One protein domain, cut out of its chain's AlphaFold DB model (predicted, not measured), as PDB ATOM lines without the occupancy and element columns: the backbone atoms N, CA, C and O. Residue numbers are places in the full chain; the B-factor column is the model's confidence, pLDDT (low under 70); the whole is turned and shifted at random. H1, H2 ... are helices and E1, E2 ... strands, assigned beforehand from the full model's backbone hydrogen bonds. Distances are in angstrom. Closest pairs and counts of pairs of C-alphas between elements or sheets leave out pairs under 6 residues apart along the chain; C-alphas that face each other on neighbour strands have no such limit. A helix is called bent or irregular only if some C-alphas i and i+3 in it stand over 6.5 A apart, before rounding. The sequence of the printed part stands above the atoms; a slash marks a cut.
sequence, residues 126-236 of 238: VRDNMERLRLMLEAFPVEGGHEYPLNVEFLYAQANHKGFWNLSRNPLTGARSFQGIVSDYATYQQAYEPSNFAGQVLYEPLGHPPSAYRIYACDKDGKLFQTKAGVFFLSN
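AT A GLANCE: This is residues 126 to 236 of the 238 residues of an uncharacterized protein of Candidatus Melainabacteria bacterium HGW-Melainabacteria-1 (UniProt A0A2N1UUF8). A strongly skewed sheet of four strands has the long helix H1 lying lengthwise over one face, while the short helix H4 stands on the opposite face. The small helices H2 and H3 lie near H1 and near each other, the loop of residues 168 to 181 leads on from H3 to the edge strand E1, and H2 only grazes the sheet with its residues 152 to 156. The printed part has 111 residues with five named helices and four named strands, in the order H1 H2 H3 E1 H4 H5 E2 E3 E4; the sheet order is E1 E2 E3 E4, mixed, and the class is mixed, helices and strands. The whole is compact, with a radius of gyration of the C-alphas of 13.2 A and spans of 36 by 29 by 24 A.

IN THESE COORDINATES: In the sheet, E1 is residues 182 to 184, E2 is 201 to 206 with a length of 16.3 A, E3 is 212 to 217 with 17.4 A, and E4 is 233 to 235, ending with C-alpha 235 at (205.548, 153.785, 195.529). H1, residues 126 to 144, is 27.0 A long and begins with C-alpha 126 at (214.317, 154.817, 182.251). H2 is residues 152 to 160, 11.5 A; H3 is 164 to 167; H4 is 185 to 190, 8.8 A; H5 is 194 to 197. H1 and H3 are irregular, only just: C-alphas 138 and 141 are 6.7 A apart, and C-alphas 164 and 167 are 6.9 A apart.

HOW THE PARTS SIT: E2, E3 and E4 form a meander, each strand the antiparallel neighbour of the one before, with hairpins E2 and E3, and E3 and E4. Within hydrogen-bond range are, for instance, N 204 and O 214 across E2 and E3, at 2.9 A, and N 215 and O 234 across E3 and E4, at 2.8 A. E1 and E2 are parallel, with N 183 and O 201 at 3.0 A; E1, H4 H5 and E2 form a strand-helix-strand unit, two parallel neighbour strands with helices between, whose crossover is right-handed. H1 is on the sheet at a height of 9.2 A, over E2 and E3, along the strands at 21 degrees to E3 on the local plane; its closest C-alphas to E3 are those of Met 130 and Ile 215, 6.6 A. H4, on the opposite face, stands up from the sheet at 66 degrees. H2 only grazes the sheet, and is close but not clearly touching H1, with the C-alphas of Leu 137 and Leu 155 at 7.9 A. Every O i to N i+4 pair is within hydrogen-bond range in H2 and H4, and 13 of 15 in H1; H3 and H5 are too short for such a pair.

THE WHOLE: The C-alphas farthest apart are those of His 161 and Lys 228, 39.3 A. The printed part has no cut. The links H3 to E1 and E3 to E4 are long. The mean pLDDT of the printed part is 90.7, and residues 144 to 145 are under 70.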
ATOM      1  N   VAL A 126     215.447 154.043 181.703       91.19
ATOM      2  CA  VAL A 126     214.317 154.817 182.251       91.19
ATOM      3  C   VAL A 126     214.019 154.400 183.696       91.19
ATOM      4  O   VAL A 126     213.755 155.250 184.545       91.19
ATOM      5  N   ARG A 127     214.134 153.106 184.017       91.62
ATOM      6  CA  ARG A 127     213.998 152.613 185.393       91.62
ATOM      7  C   ARG A 127     215.065 153.184 186.331       91.62
ATOM      8  O   ARG A 127     214.735 153.497 187.470       91.62
ATOM      9  N   ASP A 128     216.303 153.357 185.871       91.12
ATOM     10  CA  ASP A 128     217.350 154.021 186.662       91.12
ATOM     11  C   ASP A 128     216.946 155.461 187.020       91.12
ATOM     12  O   ASP A 128     217.053 155.869 188.176       91.12
ATOM     13  N   ASN A 129     216.365 156.208 186.073       91.44
ATOM     14  CA  ASN A 129     215.821 157.541 186.352       91.44
ATOM     15  C   ASN A 129     214.667 157.513 187.370       91.44
ATOM     16  O   ASN A 129     214.587 158.410 188.210       91.44
ATOM     17  N   MET A 130     213.796 156.496 187.335       94.50
ATOM     18  CA  MET A 130     212.744 156.335 188.350       94.50
ATOM     19  C   MET A 130     213.332 156.139 189.750       94.50
ATOM     20  O   MET A 130     212.875 156.776 190.695       94.50
ATOM     21  N   GLU A 131     214.341 155.276 189.895       93.62
ATOM     22  CA  GLU A 131     214.989 155.022 191.189       93.62
ATOM     23  C   GLU A 131     215.744 156.259 191.689       93.62
ATOM     24  O   GLU A 131     215.701 156.571 192.876       93.62
ATOM     25  N   ARG A 132     216.375 157.035 190.800       91.25
ATOM     26  CA  ARG A 132     216.979 158.322 191.181       91.25
ATOM     27  C   ARG A 132     215.936 159.301 191.712       91.25
ATOM     28  O   ARG A 132     216.148 159.881 192.773       91.25
ATOM     29  N   LEU A 133     214.804 159.455 191.018       93.44
ATOM     30  CA  LEU A 133     213.714 160.314 191.487       93.44
ATOM     31  C   LEU A 133     213.162 159.830 192.833       93.44
ATOM     32  O   LEU A 133     212.918 160.637 193.725       93.44
ATOM     33  N   ARG A 134     213.019 158.514 193.004       94.38
ATOM     34  CA  ARG A 134     212.613 157.890 194.264       94.38
ATOM     35  C   ARG A 134     213.554 158.268 195.407       94.38
ATOM     36  O   ARG A 134     213.084 158.721 196.443       94.38
ATOM     37  N   LEU A 135     214.865 158.133 195.208       91.81
ATOM     38  CA  LEU A 135     215.867 158.508 196.208       91.81
ATOM     39  C   LEU A 135     215.802 160.004 196.545       91.81
ATOM     40  O   LEU A 135     215.897 160.368 197.714       91.81
ATOM     41  N   MET A 136     215.589 160.869 195.546       90.25
ATOM     42  CA  MET A 136     215.404 162.308 195.772       90.25
ATOM     43  C   MET A 136     214.156 162.598 196.612       90.25
ATOM     44  O   MET A 136     214.218 163.379 197.557       90.25
ATOM     45  N   LEU A 137     213.037 161.944 196.297       92.38
ATOM     46  CA  LEU A 137     211.793 162.070 197.049       92.38
ATOM     47  C   LEU A 137     211.926 161.520 198.470       92.38
ATOM     48  O   LEU A 137     211.376 162.108 199.385       92.38
ATOM     49  N   GLU A 138     212.647 160.418 198.679       91.50
ATOM     50  CA  GLU A 138     212.870 159.837 200.011       91.50
ATOM     51  C   GLU A 138     213.829 160.671 200.871       91.50
ATOM     52  O   GLU A 138     213.668 160.712 202.090       91.50
ATOM     53  N   ALA A 139     214.788 161.371 200.261       89.25
ATOM     54  CA  ALA A 139     215.656 162.314 200.964       89.25
ATOM     55  C   ALA A 139     214.924 163.608 201.358       89.25
ATOM     56  O   ALA A 139     215.258 164.221 202.371       89.25
ATOM     57  N   PHE A 140     213.905 164.007 200.590       87.12
ATOM     58  CA  PHE A 140     213.230 165.295 200.740       87.12
ATOM     59  C   PHE A 140     212.662 165.544 202.156       87.12
ATOM     60  O   PHE A 140     212.999 166.579 202.743       87.12
ATOM     61  N   PRO A 141     211.905 164.612 202.784       84.38
ATOM     62  CA  PRO A 141     211.332 164.870 204.099       84.38
ATOM     63  C   PRO A 141     212.355 164.968 205.235       84.38
ATOM     64  O   PRO A 141     212.079 165.538 206.289       84.38
ATOM     65  N   VAL A 142     213.542 164.389 205.034       84.12
ATOM     66  CA  VAL A 142     214.635 164.417 206.014       84.12
ATOM     67  C   VAL A 142     215.281 165.803 206.063       84.12
ATOM     68  O   VAL A 142     215.787 166.211 207.105       84.12
ATOM     69  N   GLU A 143     215.251 166.538 204.950       78.31
ATOM     70  CA  GLU A 143     215.980 167.796 204.791       78.31
ATOM     71  C   GLU A 143     215.105 169.054 204.921       78.31
ATOM     72  O   GLU A 143     215.633 170.102 205.290       78.31
ATOM     73  N   GLY A 144     213.804 168.980 204.594       65.62
ATOM     74  CA  GLY A 144     212.957 170.169 204.391       65.62
ATOM     75  C   GLY A 144     211.603 170.200 205.113       65.62
ATOM     76  O   GLY A 144     210.897 171.199 204.995       65.62
ATOM     77  N   GLY A 145     211.230 169.156 205.862       64.50
ATOM     78  CA  GLY A 145     209.932 169.043 206.550       64.50
ATOM     79  C   GLY A 145     209.272 167.685 206.302       64.50
ATOM     80  O   GLY A 145     209.555 167.045 205.308       64.50
ATOM     81  N   HIS A 146     208.401 167.214 207.195       75.31
ATOM     82  CA  HIS A 146     207.910 165.821 207.242       75.31
ATOM     83  C   HIS A 146     207.053 165.329 206.045       75.31
ATOM     84  O   HIS A 146     206.482 164.241 206.122       75.31
ATOM     85  N   GLU A 147     206.946 166.089 204.954       90.25
ATOM     86  CA  GLU A 147     205.991 165.878 203.859       90.25
ATOM     87  C   GLU A 147     206.691 165.792 202.495       90.25
ATOM     88  O   GLU A 147     207.764 166.361 202.284       90.25
ATOM     89  N   TYR A 148     206.081 165.069 201.552       93.69
ATOM     90  CA  TYR A 148     206.568 164.987 200.171       93.69
ATOM     91  C   TYR A 148     206.189 166.249 199.370       93.69
ATOM     92  O   TYR A 148     205.211 166.920 199.705       93.69
ATOM     93  N   PRO A 149     206.935 166.593 198.302       93.38
ATOM     94  CA  PRO A 149     206.667 167.794 197.510       93.38
ATOM     95  C   PRO A 149     205.281 167.763 196.850       93.38
ATOM     96  O   PRO A 149     204.793 166.721 196.429       93.38
ATOM     97  N   LEU A 150     204.646 168.928 196.709       94.81
ATOM     98  CA  LEU A 150     203.306 169.035 196.109       94.81
ATOM     99  C   LEU A 150     203.287 168.772 194.599       94.81
ATOM    100  O   LEU A 150     202.251 168.400 194.062       94.81
ATOM    101  N   ASN A 151     204.400 169.021 193.916       95.75
ATOM    102  CA  ASN A 151     204.567 168.839 192.478       95.75
ATOM    103  C   ASN A 151     206.063 168.790 192.125       95.75
ATOM    104  O   ASN A 151     206.936 169.051 192.966       95.75
ATOM    105  N   VAL A 152     206.368 168.457 190.872       94.56
ATOM    106  CA  VAL A 152     207.750 168.374 190.374       94.56
ATOM    107  C   VAL A 152     208.455 169.729 190.416       94.56
ATOM    108  O   VAL A 152     209.651 169.778 190.697       94.56
ATOM    109  N   GLU A 153     207.741 170.830 190.177       94.62
ATOM    110  CA  GLU A 153     208.319 172.177 190.216       94.62
ATOM    111  C   GLU A 153     208.864 172.526 191.611       94.62
ATOM    112  O   GLU A 153     209.990 173.008 191.740       94.62
ATOM    113  N   PHE A 154     208.117 172.196 192.668       92.44
ATOM    114  CA  PHE A 154     208.535 172.397 194.053       92.44
ATOM    115  C   PHE A 154     209.741 171.525 194.419       92.44
ATOM    116  O   PHE A 154     210.694 172.003 195.041       92.44
ATOM    117  N   LEU A 155     209.741 170.260 193.979       91.38
ATOM    118  CA  LEU A 155     210.895 169.373 194.126       91.38
ATOM    119  C   LEU A 155     212.126 169.947 193.410       91.38
ATOM    120  O   LEU A 155     213.224 169.948 193.970       91.38
ATOM    121  N   TYR A 156     211.953 170.449 192.185       91.62
ATOM    122  CA  TYR A 156     213.033 171.039 191.402       91.62
ATOM    123  C   TYR A 156     213.618 172.266 192.097       91.62
ATOM    124  O   TYR A 156     214.833 172.316 192.282       91.62
ATOM    125  N   ALA A 157     212.776 173.204 192.537       89.56
ATOM    126  CA  ALA A 157     213.209 174.431 193.199       89.56
ATOM    127  C   ALA A 157     214.138 174.146 194.391       89.56
ATOM    128  O   ALA A 157     215.199 174.755 194.501       89.56
ATOM    129  N   GLN A 158     213.805 173.165 195.235       84.81
ATOM    130  CA  GLN A 158     214.647 172.807 196.381       84.81
ATOM    131  C   GLN A 158     215.886 171.988 195.996       84.81
ATOM    132  O   GLN A 158     216.990 172.252 196.478       84.81
ATOM    133  N   ALA A 159     215.733 170.995 195.116       85.62
ATOM    134  CA  ALA A 159     216.821 170.084 194.764       85.62
ATOM    135  C   ALA A 159     217.858 170.711 193.812       85.62
ATOM    136  O   ALA A 159     219.010 170.267 193.778       85.62
ATOM    137  N   ASN A 160     217.493 171.756 193.062       83.94
ATOM    138  CA  ASN A 160     218.396 172.462 192.151       83.94
ATOM    139  C   ASN A 160     219.554 173.139 192.899       83.94
ATOM    140  O   ASN A 160     220.702 173.032 192.471       83.94
ATOM    141  N   HIS A 161     219.291 173.728 194.070       79.81
ATOM    142  CA  HIS A 161     220.335 174.327 194.913       79.81
ATOM    143  C   HIS A 161     221.383 173.315 195.402       79.81
ATOM    144  O   HIS A 161     222.502 173.700 195.731       79.81
ATOM    145  N   LYS A 162     221.043 172.023 195.422       77.62
ATOM    146  CA  LYS A 162     221.918 170.929 195.868       77.62
ATOM    147  C   LYS A 162     222.593 170.180 194.713       77.62
ATOM    148  O   LYS A 162     223.316 169.217 194.947       77.62
ATOM    149  N   GLY A 163     222.366 170.599 193.465       80.00
ATOM    150  CA  GLY A 163     223.008 170.015 192.283       80.00
ATOM    151  C   GLY A 163     222.525 168.610 191.899       80.00
ATOM    152  O   GLY A 163     223.135 167.987 191.030       80.00
ATOM    153  N   PHE A 164     221.431 168.111 192.489       74.62
ATOM    154  CA  PHE A 164     220.917 166.758 192.225       74.62
ATOM    155  C   PHE A 164     220.572 166.511 190.748       74.62
ATOM    156  O   PHE A 164     220.752 165.406 190.240       74.62
ATOM    157  N   TRP A 165     220.121 167.541 190.031       81.94
ATOM    158  CA  TRP A 165     219.672 167.424 188.641       81.94
ATOM    159  C   TRP A 165     220.799 167.407 187.606       81.94
ATOM    160  O   TRP A 165     220.559 167.025 186.464       81.94
ATOM    161  N   ASN A 166     222.030 167.766 187.983       83.06
ATOM    162  CA  ASN A 166     223.144 167.922 187.037       83.06
ATOM    163  C   ASN A 166     223.511 166.622 186.300       83.06
ATOM    164  O   ASN A 166     224.087 166.664 185.213       83.06
ATOM    165  N   LEU A 167     223.182 165.471 186.891       79.06
ATOM    166  CA  LEU A 167     223.446 164.141 186.333       79.06
ATOM    167  C   LEU A 167     222.205 163.495 185.700       79.06
ATOM    168  O   LEU A 167     222.288 162.380 185.175       79.06
ATOM    169  N   SER A 168     221.060 164.171 185.758       85.56
ATOM    170  CA  SER A 168     219.801 163.669 185.225       85.56
ATOM    171  C   SER A 168     219.685 164.018 183.743       85.56
ATOM    172  O   SER A 168     219.979 165.130 183.306       85.56
ATOM    173  N   ARG A 169     219.270 163.038 182.941       92.31
ATOM    174  CA  ARG A 169     219.067 163.187 181.498       92.31
ATOM    175  C   ARG A 169     217.963 162.241 181.050       92.31
ATOM    176  O   ARG A 169     217.902 161.103 181.513       92.31
ATOM    177  N   ASN A 170     217.134 162.682 180.113       93.19
ATOM    178  CA  ASN A 170     216.195 161.802 179.432       93.19
ATOM    179  C   ASN A 170     216.979 160.912 178.454       93.19
ATOM    180  O   ASN A 170     217.643 161.438 177.553       93.19
ATOM    181  N   PRO A 171     216.950 159.581 178.616       88.19
ATOM    182  CA  PRO A 171     217.786 158.687 177.828       88.19
ATOM    183  C   PRO A 171     217.335 158.554 176.373       88.19
ATOM    184  O   PRO A 171     218.143 158.152 175.540       88.19
ATOM    185  N   LEU A 172     216.083 158.901 176.062       91.25
ATOM    186  CA  LEU A 172     215.514 158.764 174.724       91.25
ATOM    187  C   LEU A 172     215.631 160.063 173.925       91.25
ATOM    188  O   LEU A 172     216.109 160.053 172.795       91.25
ATOM    189  N   THR A 173     215.249 161.194 174.520       92.69
ATOM    190  CA  THR A 173     215.285 162.504 173.840       92.69
ATOM    191  C   THR A 173     216.614 163.229 174.026       92.69
ATOM    192  O   THR A 173     216.946 164.160 173.298       92.69
ATOM    193  N   GLY A 174     217.394 162.830 175.031       92.56
ATOM    194  CA  GLY A 174     218.621 163.503 175.416       92.56
ATOM    195  C   GLY A 174     218.423 164.792 176.217       92.56
ATOM    196  O   GLY A 174     219.430 165.418 176.553       92.56
ATOM    197  N   ALA A 175     217.179 165.165 176.542       93.31
ATOM    198  CA  ALA A 175     216.859 166.376 177.288       93.31
ATOM    199  C   ALA A 175     217.549 166.410 178.662       93.31
ATOM    200  O   ALA A 175     217.643 165.394 179.355       93.31
ATOM    201  N   ARG A 176     218.034 167.596 179.041       91.00
ATOM    202  CA  ARG A 176     218.694 167.863 180.333       91.00
ATOM    203  C   ARG A 176     217.900 168.806 181.236       91.00
ATOM    204  O   ARG A 176     218.215 168.922 182.413       91.00
ATOM    205  N   SER A 177     216.903 169.501 180.690       91.19
ATOM    206  CA  SER A 177     215.981 170.302 181.491       91.19
ATOM    207  C   SER A 177     215.096 169.382 182.324       91.19
ATOM    208  O   SER A 177     214.727 168.300 181.861       91.19
ATOM    209  N   PHE A 178     214.728 169.800 183.538       90.12
ATOM    210  CA  PHE A 178     213.903 168.959 184.404       90.12
ATOM    211  C   PHE A 178     212.552 168.645 183.750       90.12
ATOM    212  O   PHE A 178     212.141 167.495 183.803       90.12
ATOM    213  N   GLN A 179     211.947 169.593 183.016       92.75
ATOM    214  CA  GLN A 179     210.685 169.384 182.287       92.75
ATOM    215  C   GLN A 179     210.787 168.316 181.190       92.75
ATOM    216  O   GLN A 179     209.789 167.736 180.780       92.75
ATOM    217  N   GLY A 180     211.995 168.067 180.674       92.81
ATOM    218  CA  GLY A 180     212.245 167.013 179.695       92.81
ATOM    219  C   GLY A 180     212.554 165.653 180.323       92.81
ATOM    220  O   GLY A 180     212.665 164.673 179.589       92.81
ATOM    221  N   ILE A 181     212.733 165.585 181.646       94.19
ATOM    222  CA  ILE A 181     213.145 164.382 182.385       94.19
ATOM    223  C   ILE A 181     212.015 163.894 183.294       94.19
ATOM    224  O   ILE A 181     211.734 162.696 183.319       94.19
ATOM    225  N   VAL A 182     211.391 164.810 184.037       95.75
ATOM    226  CA  VAL A 182     210.349 164.532 185.021       95.75
ATOM    227  C   VAL A 182     209.179 165.497 184.829       95.75
ATOM    228  O   VAL A 182     209.391 166.699 184.686       95.75
ATOM    229  N   SER A 183     207.958 164.970 184.879       97.31
ATOM    230  CA  SER A 183     206.714 165.747 184.811       97.31
ATOM    231  C   SER A 183     205.712 165.280 185.865       97.31
ATOM    232  O   SER A 183     205.800 164.160 186.365       97.31
ATOM    233  N   ASP A 184     204.737 166.116 186.207       97.88
ATOM    234  CA  ASP A 184     203.630 165.694 187.067       97.88
ATOM    235  C   ASP A 184     202.682 164.748 186.310       97.88
ATOM    236  O   ASP A 184     202.351 164.948 185.136       97.88
ATOM    237  N   TYR A 185     202.202 163.708 186.991       97.69
ATOM    238  CA  TYR A 185     201.278 162.728 186.420       97.69
ATOM    239  C   TYR A 185     199.935 163.362 186.030       97.69
ATOM    240  O   TYR A 185     199.349 162.992 185.014       97.69
ATOM    241  N   ALA A 186     199.478 164.371 186.776       97.25
ATOM    242  CA  ALA A 186     198.275 165.127 186.435       97.25
ATOM    243  C   ALA A 186     198.400 165.826 185.066       97.25
ATOM    244  O   ALA A 186     197.457 165.806 184.278       97.25
ATOM    245  N   THR A 187     199.578 166.376 184.745       96.75
ATOM    246  CA  THR A 187     199.859 166.986 183.436       96.75
ATOM    247  C   THR A 187     199.800 165.947 182.321       96.75
ATOM    248  O   THR A 187     199.225 166.207 181.267       96.75
ATOM    249  N   TYR A 188     200.332 164.747 182.565       97.19
ATOM    250  CA  TYR A 188     200.228 163.627 181.629       97.19
ATOM    251  C   TYR A 188     198.770 163.208 181.383       97.19
ATOM    252  O   TYR A 188     198.377 163.003 180.240       97.19
ATOM    253  N   GLN A 189     197.945 163.124 182.431       96.62
ATOM    254  CA  GLN A 189     196.530 162.749 182.301       96.62
ATOM    255  C   GLN A 189     195.705 163.753 181.485       96.62
ATOM    256  O   GLN A 189     194.719 163.368 180.861       96.62
ATOM    257  N   GLN A 190     196.092 165.028 181.506       96.56
ATOM    258  CA  GLN A 190     195.424 166.102 180.768       96.56
ATOM    259  C   GLN A 190     195.964 166.275 179.343       96.56
ATOM    260  O   GLN A 190     195.370 166.999 178.543       96.56
ATOM    261  N   ALA A 191     197.087 165.637 179.012       94.94
ATOM    262  CA  ALA A 191     197.721 165.795 177.717       94.94
ATOM    263  C   ALA A 191     196.965 165.044 176.615       94.94
ATOM    264  O   ALA A 191     196.655 163.860 176.734       94.94
ATOM    265  N   TYR A 192     196.732 165.733 175.497       92.75
ATOM    266  CA  TYR A 192     196.141 165.129 174.301       92.75
ATOM    267  C   TYR A 192     197.122 164.185 173.584       92.75
ATOM    268  O   TYR A 192     196.725 163.137 173.078       92.75
ATOM    269  N   GLU A 193     198.413 164.536 173.577       94.56
ATOM    270  CA  GLU A 193     199.477 163.778 172.911       94.56
ATOM    271  C   GLU A 193     200.465 163.183 173.927       94.56
ATOM    272  O   GLU A 193     201.303 163.909 174.474       94.56
ATOM    273  N   PRO A 194     200.429 161.854 174.154       93.56
ATOM    274  CA  PRO A 194     201.368 161.175 175.045       93.56
ATOM    275  C   PRO A 194     202.825 161.277 174.587       93.56
ATOM    276  O   PRO A 194     203.718 161.294 175.424       93.56
ATOM    277  N   SER A 195     203.083 161.403 173.280       95.00
ATOM    278  CA  SER A 195     204.432 161.448 172.691       95.00
ATOM    279  C   SER A 195     205.338 162.529 173.279       95.00
ATOM    280  O   SER A 195     206.557 162.362 173.295       95.00
ATOM    281  N   ASN A 196     204.765 163.601 173.832       95.12
ATOM    282  CA  ASN A 196     205.516 164.662 174.507       95.12
ATOM    283  C   ASN A 196     206.227 164.182 175.787       95.12
ATOM    284  O   ASN A 196     207.182 164.812 176.240       95.12
ATOM    285  N   PHE A 197     205.812 163.038 176.334       96.88
ATOM    286  CA  PHE A 197     206.375 162.428 177.536       96.88
ATOM    287  C   PHE A 197     207.362 161.297 177.224       96.88
ATOM    288  O   PHE A 197     207.733 160.545 178.123       96.88
ATOM    289  N   ALA A 198     207.815 161.153 175.973       96.38
ATOM    290  CA  ALA A 198     208.735 160.089 175.575       96.38
ATOM    291  C   ALA A 198     209.974 160.004 176.490       96.38
ATOM    292  O   ALA A 198     210.762 160.948 176.601       96.38
ATOM    293  N   GLY A 199     210.146 158.861 177.162       94.81
ATOM    294  CA  GLY A 199     211.264 158.598 178.078       94.81
ATOM    295  C   GLY A 199     211.256 159.397 179.386       94.81
ATOM    296  O   GLY A 199     212.253 159.360 180.112       94.81
ATOM    297  N   GLN A 200     210.179 160.131 179.682       96.81
ATOM    298  CA  GLN A 200     210.032 160.883 180.927       96.81
ATOM    299  C   GLN A 200     209.590 159.992 182.092       96.81
ATOM    300  O   GLN A 200     208.951 158.951 181.920       96.81
ATOM    301  N   VAL A 201     209.906 160.444 183.302       96.88
ATOM    302  CA  VAL A 201     209.406 159.889 184.561       96.88
ATOM    303  C   VAL A 201     208.269 160.780 185.065       96.88
ATOM    304  O   VAL A 201     208.373 161.999 185.009       96.88
ATOM    305  N   LEU A 202     207.175 160.197 185.550       97.94
ATOM    306  CA  LEU A 202     206.029 160.957 186.050       97.94
ATOM    307  C   LEU A 202     205.913 160.839 187.564       97.94
ATOM    308  O   LEU A 202     206.044 159.740 188.101       97.94
ATOM    309  N   TYR A 203     205.619 161.948 188.229       97.62
ATOM    310  CA  TYR A 203     205.419 162.026 189.673       97.62
ATOM    311  C   TYR A 203     203.939 162.226 190.016       97.62
ATOM    312  O   TYR A 203     203.295 163.129 189.490       97.62
ATOM    313  N   GLU A 204     203.398 161.399 190.906       97.62
ATOM    314  CA  GLU A 204     202.052 161.557 191.465       97.62
ATOM    315  C   GLU A 204     202.147 161.662 192.996       97.62
ATOM    316  O   GLU A 204     202.430 160.655 193.654       97.62
ATOM    317  N   PRO A 205     201.921 162.843 193.592       96.38
ATOM    318  CA  PRO A 205     201.776 162.973 195.037       96.38
ATOM    319  C   PRO A 205     200.439 162.371 195.492       96.38
ATOM    320  O   PRO A 205     199.407 162.546 194.848       96.38
ATOM    321  N   LEU A 206     200.442 161.678 196.631       95.62
ATOM    322  CA  LEU A 206     199.259 161.058 197.224       95.62
ATOM    323  C   LEU A 206     198.991 161.623 198.626       95.62
ATOM    324  O   LEU A 206     199.861 161.609 199.501       95.62
ATOM    325  N   GLY A 207     197.746 162.049 198.854       91.69
ATOM    326  CA  GLY A 207     197.302 162.685 200.098       91.69
ATOM    327  C   GLY A 207     197.342 164.214 200.042       91.69
ATOM    328  O   GLY A 207     197.920 164.804 199.131       91.69
ATOM    329  N   HIS A 208     196.695 164.859 201.014       89.81
ATOM    330  CA  HIS A 208     196.742 166.310 201.179       89.81
ATOM    331  C   HIS A 208     196.815 166.660 202.679       89.81
ATOM    332  O   HIS A 208     195.791 166.551 203.359       89.81
ATOM    333  N   PRO A 209     198.000 167.018 203.217       88.44
ATOM    334  CA  PRO A 209     199.296 167.144 202.527       88.44
ATOM    335  C   PRO A 209     199.867 165.802 202.008       88.44
ATOM    336  O   PRO A 209     199.441 164.737 202.478       88.44
ATOM    337  N   PRO A 210     200.795 165.809 201.025       92.38
ATOM    338  CA  PRO A 210     201.345 164.582 200.448       92.38
ATOM    339  C   PRO A 210     202.118 163.746 201.478       92.38
ATOM    340  O   PRO A 210     203.207 164.107 201.923       92.38
ATOM    341  N   SER A 211     201.566 162.583 201.826       91.50
ATOM    342  CA  SER A 211     202.196 161.595 202.721       91.50
ATOM    343  C   SER A 211     202.745 160.383 201.966       91.50
ATOM    344  O   SER A 211     203.453 159.544 202.525       91.50
ATOM    345  N   ALA A 212     202.434 160.289 200.677       93.94
ATOM    346  CA  ALA A 212     202.892 159.231 199.805       93.94
ATOM    347  C   ALA A 212     203.077 159.714 198.373       93.94
ATOM    348  O   ALA A 212     202.716 160.839 198.031       93.94
ATOM    349  N   TYR A 213     203.641 158.852 197.534       95.75
ATOM    350  CA  TYR A 213     203.796 159.135 196.117       95.75
ATOM    351  C   TYR A 213     203.755 157.871 195.259       95.75
ATOM    352  O   TYR A 213     203.966 156.750 195.741       95.75
ATOM    353  N   ARG A 214     203.548 158.077 193.959       97.38
ATOM    354  CA  ARG A 214     203.841 157.110 192.902       97.38
ATOM    355  C   ARG A 214     204.739 157.729 191.844       97.38
ATOM    356  O   ARG A 214     204.662 158.920 191.554       97.38
ATOM    357  N   ILE A 215     205.597 156.896 191.275       97.38
ATOM    358  CA  ILE A 215     206.481 157.246 190.172       97.38
ATOM    359  C   ILE A 215     206.160 156.325 189.011       97.38
ATOM    360  O   ILE A 215     206.249 155.106 189.157       97.38
ATOM    361  N   TYR A 216     205.849 156.899 187.860       97.06
ATOM    362  CA  TYR A 216     205.614 156.173 186.619       97.06
ATOM    363  C   TYR A 216     206.744 156.438 185.625       97.06
ATOM    364  O   TYR A 216     207.467 157.422 185.738       97.06
ATOM    365  N   ALA A 217     206.892 155.572 184.631       96.00
ATOM    366  CA  ALA A 217     207.813 155.774 183.516       96.00
ATOM    367  C   ALA A 217     207.056 155.754 182.197       96.00
ATOM    368  O   ALA A 217     206.131 154.955 182.035       96.00
ATOM    369  N   CYS A 218     207.490 156.580 181.255       95.94
ATOM    370  CA  CYS A 218     206.998 156.584 179.888       95.94
ATOM    371  C   CYS A 218     207.997 155.909 178.940       95.94
ATOM    372  O   CYS A 218     209.213 156.036 179.092       95.94
ATOM    373  N   ASP A 219     207.484 155.177 177.955       94.50
ATOM    374  CA  ASP A 219     208.277 154.576 176.886       94.50
ATOM    375  C   ASP A 219     208.645 155.599 175.794       94.50
ATOM    376  O   ASP A 219     208.435 156.804 175.943       94.50
ATOM    377  N   LYS A 220     209.230 155.125 174.689       94.06
ATOM    378  CA  LYS A 220     209.621 155.960 173.542       94.06
ATOM    379  C   LYS A 220     208.454 156.643 172.827       94.06
ATOM    380  O   LYS A 220     208.669 157.653 172.171       94.06
ATOM    381  N   ASP A 221     207.247 156.100 172.963       94.81
ATOM    382  CA  ASP A 221     206.024 156.661 172.390       94.81
ATOM    383  C   ASP A 221     205.306 157.558 173.416       94.81
ATOM    384  O   ASP A 221     204.202 158.043 173.166       94.81
ATOM    385  N   GLY A 222     205.924 157.755 174.589       94.88
ATOM    386  CA  GLY A 222     205.395 158.543 175.690       94.88
ATOM    387  C   GLY A 222     204.238 157.877 176.431       94.88
ATOM    388  O   GLY A 222     203.523 158.537 177.175       94.88
ATOM    389  N   LYS A 223     204.034 156.568 176.254       95.56
ATOM    390  CA  LYS A 223     202.998 155.806 176.961       95.56
ATOM    391  C   LYS A 223     203.551 155.235 178.257       95.56
ATOM    392  O   LYS A 223     204.720 154.865 178.327       95.56
ATOM    393  N   LEU A 224     202.694 155.083 179.267       95.06
ATOM    394  CA  LEU A 224     203.089 154.447 180.527       95.06
ATOM    395  C   LEU A 224     203.652 153.044 180.289       95.06
ATOM    396  O   LEU A 224     203.046 152.220 179.598       95.06
ATOM    397  N   PHE A 225     204.786 152.757 180.917       90.38
ATOM    398  CA  PHE A 225     205.454 151.475 180.799       90.38
ATOM    399  C   PHE A 225     204.578 150.358 181.384       90.38
ATOM    400  O   PHE A 225     204.216 150.368 182.564       90.38
ATOM    401  N   GLN A 226     204.239 149.371 180.555       88.31
ATOM    402  CA  GLN A 226     203.407 148.237 180.950       88.31
ATOM    403  C   GLN A 226     204.245 146.974 181.143       88.31
ATOM    404  O   GLN A 226     205.091 146.614 180.325       88.31
ATOM    405  N   THR A 227     203.961 146.258 182.225       82.38
ATOM    406  CA  THR A 227     204.442 144.901 182.492       82.38
ATOM    407  C   THR A 227     203.291 143.909 182.340       82.38
ATOM    408  O   THR A 227     202.131 144.294 182.201       82.38
ATOM    409  N   LYS A 228     203.578 142.603 182.433       76.81
ATOM    410  CA  LYS A 228     202.530 141.563 182.458       76.81
ATOM    411  C   LYS A 228     201.512 141.751 183.596       76.81
ATOM    412  O   LYS A 228     200.423 141.199 183.512       76.81
ATOM    413  N   ALA A 229     201.874 142.495 184.644       70.38
ATOM    414  CA  ALA A 229     201.030 142.784 185.800       70.38
ATOM    415  C   ALA A 229     200.265 144.120 185.688       70.38
ATOM    416  O   ALA A 229     199.551 144.481 186.618       70.38
ATOM    417  N   GLY A 230     200.403 144.850 184.572       84.94
ATOM    418  CA  GLY A 230     199.823 146.180 184.374       84.94
ATOM    419  C   GLY A 230     200.875 147.291 184.356       84.94
ATOM    420  O   GLY A 230     202.053 147.041 184.089       84.94
ATOM    421  N   VAL A 231     200.445 148.528 184.611       85.00
ATOM    422  CA  VAL A 231     201.323 149.708 184.639       85.00
ATOM    423  C   VAL A 231     202.376 149.548 185.734       85.00
ATOM    424  O   VAL A 231     202.044 149.282 186.887       85.00
ATOM    425  N   PHE A 232     203.646 149.699 185.367       85.19
ATOM    426  CA  PHE A 232     204.745 149.673 186.321       85.19
ATOM    427  C   PHE A 232     204.888 151.032 187.002       85.19
ATOM    428  O   PHE A 232     204.978 152.059 186.329       85.19
ATOM    429  N   PHE A 233     204.941 151.025 188.330       90.38
ATOM    430  CA  PHE A 233     205.206 152.210 189.132       90.38
ATOM    431  C   PHE A 233     206.021 151.854 190.379       90.38
ATOM    432  O   PHE A 233     206.017 150.704 190.823       90.38
ATOM    433  N   LEU A 234     206.714 152.845 190.940       89.00
ATOM    434  CA  LEU A 234     207.328 152.771 192.269       89.00
ATOM    435  C   LEU A 234     206.472 153.576 193.249       89.00
ATOM    436  O   LEU A 234     205.990 154.646 192.890       89.00
ATOM    437  N   SER A 235     206.286 153.086 194.471       91.38
ATOM    438  CA  SER A 235     205.548 153.785 195.529       91.38
ATOM    439  C   SER A 235     206.212 153.586 196.884       91.38
ATOM    440  O   SER A 235     206.877 152.576 197.114       91.38
ATOM    441  N   ASN A 236     205.999 154.534 197.797       90.50
ATOM    442  CA  ASN A 236     206.388 154.385 199.202       90.50
ATOM    443  C   ASN A 236     205.289 153.727 200.065       90.50
ATOM    444  O   ASN A 236     205.546 153.343 201.204       90.50
TER     445      ASN A 236